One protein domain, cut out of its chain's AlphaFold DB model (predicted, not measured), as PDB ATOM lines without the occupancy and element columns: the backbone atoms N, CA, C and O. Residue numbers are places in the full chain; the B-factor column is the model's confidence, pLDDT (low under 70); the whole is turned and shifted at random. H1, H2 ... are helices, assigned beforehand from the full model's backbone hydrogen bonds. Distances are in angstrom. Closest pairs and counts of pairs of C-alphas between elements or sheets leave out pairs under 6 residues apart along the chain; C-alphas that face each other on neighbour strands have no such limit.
ATOM      1  N   SER A 197     325.823  99.691 281.946       92.38
ATOM      2  CA  SER A 197     325.862 101.026 282.552       92.38
ATOM      3  C   SER A 197     327.185 101.748 282.259       92.38
ATOM      4  O   SER A 197     328.238 101.106 282.275       92.38
ATOM      5  N   ALA A 198     327.150 103.077 282.123       90.25
ATOM      6  CA  ALA A 198     328.330 103.924 281.910       90.25
ATOM      7  C   ALA A 198     329.555 103.606 282.802       90.25
ATOM      8  O   ALA A 198     330.631 103.409 282.241       90.25
ATOM      9  N   PRO A 199     329.451 103.477 284.145       91.25
ATOM     10  CA  PRO A 199     330.627 103.210 284.985       91.25
ATOM     11  C   PRO A 199     331.257 101.836 284.719       91.25
ATOM     12  O   PRO A 199     332.475 101.678 284.792       91.25
ATOM     13  N   VAL A 200     330.439 100.838 284.372       93.38
ATOM     14  CA  VAL A 200     330.927  99.500 284.013       93.38
ATOM     15  C   VAL A 200     331.650  99.559 282.669       93.38
ATOM     16  O   VAL A 200     332.772  99.063 282.560       93.38
ATOM     17  N   LEU A 201     331.049 100.203 281.663       93.06
ATOM     18  CA  LEU A 201     331.667 100.342 280.345       93.06
ATOM     19  C   LEU A 201     332.965 101.154 280.417       93.06
ATOM     20  O   LEU A 201     333.964 100.757 279.823       93.06
ATOM     21  N   GLN A 202     332.985 102.230 281.205       91.12
ATOM     22  CA  GLN A 202     334.193 102.991 281.516       91.12
ATOM     23  C   GLN A 202     335.287 102.080 282.080       91.12
ATOM     24  O   GLN A 202     336.388 102.048 281.531       91.12
ATOM     25  N   SER A 203     334.978 101.296 283.120       92.56
ATOM     26  CA  SER A 203     335.965 100.409 283.751       92.56
ATOM     27  C   SER A 203     336.551  99.373 282.785       92.56
ATOM     28  O   SER A 203     337.721  99.004 282.895       92.56
ATOM     29  N   PHE A 204     335.758  98.937 281.802       93.81
ATOM     30  CA  PHE A 204     336.223  98.058 280.739       93.81
ATOM     31  C   PHE A 204     337.126  98.800 279.748       93.81
ATOM     32  O   PHE A 204     338.247  98.359 279.489       93.81
ATOM     33  N   LEU A 205     336.666  99.934 279.208       91.94
ATOM     34  CA  LEU A 205     337.375 100.692 278.173       91.94
ATOM     35  C   LEU A 205     338.720 101.233 278.661       91.94
ATOM     36  O   LEU A 205     339.682 101.196 277.897       91.94
ATOM     37  N   GLU A 206     338.813 101.671 279.918       91.12
ATOM     38  CA  GLU A 206     340.068 102.112 280.546       91.12
ATOM     39  C   GLU A 206     341.133 101.010 280.575       91.12
ATOM     40  O   GLU A 206     342.324 101.293 280.450       91.12
ATOM     41  N   LYS A 207     340.715  99.746 280.717       91.38
ATOM     42  CA  LYS A 207     341.619  98.588 280.755       91.38
ATOM     43  C   LYS A 207     341.870  97.993 279.365       91.38
ATOM     44  O   LYS A 207     342.939  97.434 279.128       91.38
ATOM     45  N   TYR A 208     340.899  98.089 278.457       92.19
ATOM     46  CA  TYR A 208     340.951  97.492 277.119       92.19
ATOM     47  C   TYR A 208     341.636  98.389 276.075       92.19
ATOM     48  O   TYR A 208     342.454  97.912 275.288       92.19
ATOM     49  N   SER A 209     341.309  99.685 276.046       89.38
ATOM     50  CA  SER A 209     341.706 100.608 274.977       89.38
ATOM     51  C   SER A 209     342.804 101.570 275.423       89.38
ATOM     52  O   SER A 209     342.786 102.103 276.527       89.38
ATOM     53  N   LYS A 210     343.735 101.880 274.511       87.44
ATOM     54  CA  LYS A 210     344.703 102.977 274.704       87.44
ATOM     55  C   LYS A 210     344.035 104.353 274.682       87.44
ATOM     56  O   LYS A 210     344.590 105.303 275.226       87.44
ATOM     57  N   PHE A 211     342.866 104.460 274.044       88.31
ATOM     58  CA  PHE A 211     342.115 105.704 273.884       88.31
ATOM     59  C   PHE A 211     340.635 105.504 274.273       88.31
ATOM     60  O   PHE A 211     339.770 105.502 273.396       88.31
ATOM     61  N   PRO A 212     340.314 105.365 275.577       86.62
ATOM     62  CA  PRO A 212     338.969 105.008 276.052       86.62
ATOM     63  C   PRO A 212     337.859 105.959 275.584       86.62
ATOM     64  O   PRO A 212     336.777 105.514 275.215       86.62
ATOM     65  N   VAL A 213     338.142 107.268 275.538       86.94
ATOM     66  CA  VAL A 213     337.181 108.292 275.093       86.94
ATOM     67  C   VAL A 213     336.826 108.131 273.614       86.94
ATOM     68  O   VAL A 213     335.654 108.205 273.264       86.94
ATOM     69  N   HIS A 214     337.813 107.869 272.751       86.00
ATOM     70  CA  HIS A 214     337.567 107.676 271.318       86.00
ATOM     71  C   HIS A 214     336.712 106.432 271.087       86.00
ATOM     72  O   HIS A 214     335.719 106.497 270.373       86.00
ATOM     73  N   SER A 215     337.029 105.335 271.783       86.38
ATOM     74  CA  SER A 215     336.228 104.111 271.724       86.38
ATOM     75  C   SER A 215     334.788 104.336 272.202       86.38
ATOM     76  O   SER A 215     333.860 103.812 271.601       86.38
ATOM     77  N   ALA A 216     334.564 105.146 273.243       87.25
ATOM     78  CA  ALA A 216     333.211 105.477 273.695       87.25
ATOM     79  C   ALA A 216     332.428 106.325 272.670       87.25
ATOM     80  O   ALA A 216     331.226 106.114 272.502       87.25
ATOM     81  N   ILE A 217     333.101 107.239 271.958       86.31
ATOM     82  CA  ILE A 217     332.503 108.041 270.877       86.31
ATOM     83  C   ILE A 217     332.129 107.158 269.680       86.31
ATOM     84  O   ILE A 217     331.019 107.285 269.171       86.31
ATOM     85  N   GLU A 218     333.011 106.246 269.261       86.56
ATOM     86  CA  GLU A 218     332.741 105.289 268.172       86.56
ATOM     87  C   GLU A 218     331.532 104.394 268.476       86.56
ATOM     88  O   GLU A 218     330.766 104.048 267.580       86.56
ATOM     89  N   LEU A 219     331.324 104.060 269.752       86.00
ATOM     90  CA  LEU A 219     330.166 103.299 270.226       86.00
ATOM     91  C   LEU A 219     328.892 104.147 270.377       86.00
ATOM     92  O   LEU A 219     327.845 103.602 270.722       86.00
ATOM     93  N   GLY A 220     328.967 105.468 270.183       84.81
ATOM     94  CA  GLY A 220     327.845 106.388 270.390       84.81
ATOM     95  C   GLY A 220     327.375 106.473 271.849       84.81
ATOM     96  O   GLY A 220     326.206 106.755 272.109       84.81
ATOM     97  N   ARG A 221     328.253 106.186 272.820       86.38
ATOM     98  CA  ARG A 221     327.930 106.156 274.257       86.38
ATOM     99  C   ARG A 221     328.314 107.459 274.948       86.38
ATOM    100  O   ARG A 221     329.278 107.514 275.715       86.38
ATOM    101  N   ASP A 222     327.521 108.500 274.704       85.00
ATOM    102  CA  ASP A 222     327.720 109.839 275.278       85.00
ATOM    103  C   ASP A 222     327.760 109.832 276.815       85.00
ATOM    104  O   ASP A 222     328.548 110.551 277.425       85.00
ATOM    105  N   ASP A 223     326.960 108.976 277.454       87.25
ATOM    106  CA  ASP A 223     326.931 108.801 278.911       87.25
ATOM    107  C   ASP A 223     328.291 108.358 279.479       87.25
ATOM    108  O   ASP A 223     328.750 108.844 280.513       87.25
ATOM    109  N   THR A 224     328.967 107.467 278.763       85.88
ATOM    110  CA  THR A 224     330.274 106.922 279.127       85.88
ATOM    111  C   THR A 224     331.382 107.913 278.799       85.88
ATOM    112  O   THR A 224     332.329 108.037 279.572       85.88
ATOM    113  N   VAL A 225     331.247 108.674 277.706       85.81
ATOM    114  CA  VAL A 225     332.140 109.802 277.390       85.81
ATOM    115  C   VAL A 225     332.099 110.843 278.509       85.81
ATOM    116  O   VAL A 225     333.150 111.265 278.989       85.81
ATOM    117  N   LEU A 226     330.904 111.228 278.965       84.50
ATOM    118  CA  LEU A 226     330.734 112.172 280.072       84.50
ATOM    119  C   LEU A 226     331.351 111.640 281.371       84.50
ATOM    120  O   LEU A 226     332.079 112.375 282.041       84.50
ATOM    121  N   SER A 227     331.120 110.359 281.679       83.62
ATOM    122  CA  SER A 227     331.699 109.680 282.847       83.62
ATOM    123  C   SER A 227     333.234 109.661 282.804       83.62
ATOM    124  O   SER A 227     333.886 110.010 283.783       83.62
ATOM    125  N   LEU A 228     333.830 109.345 281.649       83.06
ATOM    126  CA  LEU A 228     335.286 109.323 281.446       83.06
ATOM    127  C   LEU A 228     335.937 110.702 281.563       83.06
ATOM    128  O   LEU A 228     337.081 110.816 282.002       83.06
ATOM    129  N   LEU A 229     335.237 111.755 281.144       81.88
ATOM    130  CA  LEU A 229     335.771 113.112 281.192       81.88
ATOM    131  C   LEU A 229     335.673 113.730 282.602       81.88
ATOM    132  O   LEU A 229     336.337 114.737 282.846       81.88
ATOM    133  N   ASN A 230     334.924 113.134 283.544       67.75
ATOM    134  CA  ASN A 230     334.640 113.697 284.878       67.75
ATOM    135  C   ASN A 230     334.065 115.128 284.812       67.75
ATOM    136  O   ASN A 230     334.405 115.986 285.630       67.75
ATOM    137  N   VAL A 231     333.237 115.434 283.805       56.25
ATOM    138  CA  VAL A 231     332.759 116.804 283.564       56.25
ATOM    139  C   VAL A 231     331.257 116.921 283.821       56.25
ATOM    140  O   VAL A 231     330.450 116.645 282.941       56.25
ATOM    141  N   ASP A 232     330.886 117.476 284.977       51.34
ATOM    142  CA  ASP A 232     329.516 117.927 285.303       51.34
ATOM    143  C   ASP A 232     329.147 119.266 284.616       51.34
ATOM    144  O   ASP A 232     328.422 120.097 285.165       51.34
ATOM    145  N   HIS A 233     329.691 119.552 283.428       44.81
ATOM    146  CA  HIS A 233     329.651 120.899 282.848       44.81
ATOM    147  C   HIS A 233     328.912 120.949 281.495       44.81
ATOM    148  O   HIS A 233     329.286 120.226 280.568       44.81
ATOM    149  N   PRO A 234     327.964 121.892 281.287       48.44
ATOM    150  CA  PRO A 234     327.180 122.037 280.044       48.44
ATOM    151  C   PRO A 234     327.981 122.353 278.761       48.44
ATOM    152  O   PRO A 234     327.398 122.539 277.697       48.44
ATOM    153  N   LYS A 235     329.318 122.414 278.824       47.38
ATOM    154  CA  LYS A 235     330.192 122.649 277.661       47.38
ATOM    155  C   LYS A 235     330.569 121.367 276.908       47.38
ATOM    156  O   LYS A 235     331.039 121.468 275.780       47.38
ATOM    157  N   VAL A 236     330.340 120.181 277.479       50.19
ATOM    158  CA  VAL A 236     330.679 118.910 276.806       50.19
ATOM    159  C   VAL A 236     329.697 118.562 275.694       50.19
ATOM    160  O   VAL A 236     330.118 118.004 274.691       50.19
ATOM    161  N   PHE A 237     328.441 119.005 275.796       49.50
ATOM    162  CA  PHE A 237     327.445 118.849 274.729       49.50
ATOM    163  C   PHE A 237     327.917 119.468 273.398       49.50
ATOM    164  O   PHE A 237     327.633 118.957 272.322       49.50
ATOM    165  N   TYR A 238     328.715 120.540 273.462       49.53
ATOM    166  CA  TYR A 238     329.326 121.141 272.276       49.53
ATOM    167  C   TYR A 238     330.512 120.329 271.733       49.53
ATOM    168  O   TYR A 238     330.727 120.323 270.526       49.53
ATOM    169  N   LEU A 239     331.259 119.628 272.593       54.19
ATOM    170  CA  LEU A 239     332.391 118.777 272.206       54.19
ATOM    171  C   LEU A 239     331.933 117.449 271.597       54.19
ATOM    172  O   LEU A 239     332.476 117.063 270.567       54.19
ATOM    173  N   THR A 240     330.922 116.785 272.165       50.59
ATOM    174  CA  THR A 240     330.343 115.566 271.574       50.59
ATOM    175  C   THR A 240     329.718 115.861 270.214       50.59
ATOM    176  O   THR A 240     330.015 115.153 269.255       50.59
ATOM    177  N   CYS A 241     328.974 116.966 270.066       49.66
ATOM    178  CA  CYS A 241     328.441 117.388 268.764       49.66
ATOM    179  C   CYS A 241     329.529 117.780 267.744       49.66
ATOM    180  O   CYS A 241     329.370 117.493 266.559       49.66
ATOM    181  N   HIS A 242     330.637 118.409 268.159       50.53
ATOM    182  CA  HIS A 242     331.748 118.713 267.240       50.53
ATOM    183  C   HIS A 242     332.552 117.471 266.841       50.53
ATOM    184  O   HIS A 242     332.959 117.364 265.687       50.53
ATOM    185  N   LEU A 243     332.760 116.524 267.758       51.81
ATOM    186  CA  LEU A 243     333.490 115.286 267.476       51.81
ATOM    187  C   LEU A 243     332.681 114.340 266.578       51.81
ATOM    188  O   LEU A 243     333.246 113.777 265.645       51.81
ATOM    189  N   HIS A 244     331.360 114.245 266.770       50.97
ATOM    190  CA  HIS A 244     330.485 113.505 265.850       50.97
ATOM    191  C   HIS A 244     330.435 114.141 264.449       50.97
ATOM    192  O   HIS A 244     330.368 113.432 263.449       50.97
ATOM    193  N   GLY A 245     330.519 115.474 264.355       45.44
ATOM    194  CA  GLY A 245     330.568 116.191 263.075       45.44
ATOM    195  C   GLY A 245     331.870 116.005 262.283       45.44
ATOM    196  O   GLY A 245     331.862 116.192 261.071       45.44
ATOM    197  N   LEU A 246     332.970 115.620 262.939       46.84
ATOM    198  CA  LEU A 246     334.270 115.380 262.299       46.84
ATOM    199  C   LEU A 246     334.461 113.937 261.806       46.84
ATOM    200  O   LEU A 246     335.322 113.709 260.965       46.84
ATOM    201  N   TYR A 247     333.672 112.978 262.300       41.19
ATOM    202  CA  TYR A 247     333.733 111.565 261.890       41.19
ATOM    203  C   TYR A 247     332.744 111.195 260.763       41.19
ATOM    204  O   TYR A 247     332.757 110.064 260.286       41.19
ATOM    205  N   LEU A 248     331.892 112.135 260.331       37.25
ATOM    206  CA  LEU A 248     330.928 111.980 259.226       37.25
ATOM    207  C   LEU A 248     331.391 112.636 257.902       37.25
ATOM    208  O   LEU A 248     330.575 112.836 257.000       37.25
ATOM    209  N   GLN A 249     332.683 112.954 257.770       36.16
ATOM    210  CA  GLN A 249     333.350 113.317 256.507       36.16
ATOM    211  C   GLN A 249     334.401 112.272 256.141       36.16
ATOM    212  O   GLN A 249     334.552 112.025 254.923       36.16
TER     213      GLN A 249
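This is residues 197 to 249 of the 249 residues of the protein "BTB domain-containing protein" of Schistosoma rodhaini (UniProt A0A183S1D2). A short helical hairpin, H2 and H3, forms the middle of this small domain, with H1 packed across one side of it and H4 set more loosely on the other. The link from H3 to H4, residues 230 to 235, sticks out. The printed part has 53 residues with four named helices in the order H1, H2, H3, H4 and no named strand, and its class is all helix. It is compact, with a radius of gyration of the C-alphas of 10.8 A and spans of 28 by 26 by 17 A.

H1, residues 198 to 208, touches H2, residues 212 to 218, closest at the C-alphas of Leu 205 and Pro 212, 5.1 A apart; the tilt of 69 degrees, opposite ways, is only just steep. H1 also touches H3, residues 222 to 229, at a steep tilt of 62 degrees, the same way, with the C-alphas of Ala 198 and Thr 224 closest at 4.5 A. H2 and H3 touch as a helical hairpin at a shallow tilt of 20 degrees, opposite ways; their closest C-alphas, of Val 213 and Val 225, are 5.7 A apart. With one of these three pairs at a shallow tilt, the packing is mostly crossed, but only just. H4, residues 236 to 246, is close to but not clearly touching H3, at Asp 222 and Thr 240, whose C-alphas are 7.3 A apart, and H2, at Ile 217 and His 244, 7.7 A between C-alphas. H1 and H4 are apart. Every O i to N i+4 pair is within hydrogen-bond range in H2, H3 and H4, and 6 of 7 are in H1.

H1 begins at C-alpha 198, (328.330, 103.924, 281.910), and measures 15.0 A from first to last C-alpha. H2 measures 10.0 A and H3 10.5 A. H4 measures 15.4 A and ends at C-alpha 246, (334.270, 115.380, 262.299).

The C-alphas farthest apart, of Val 200 and Gln 249, are 30.9 A apart. The printed part has no cut and no long link. Residues 230 to 249 have pLDDT under 70.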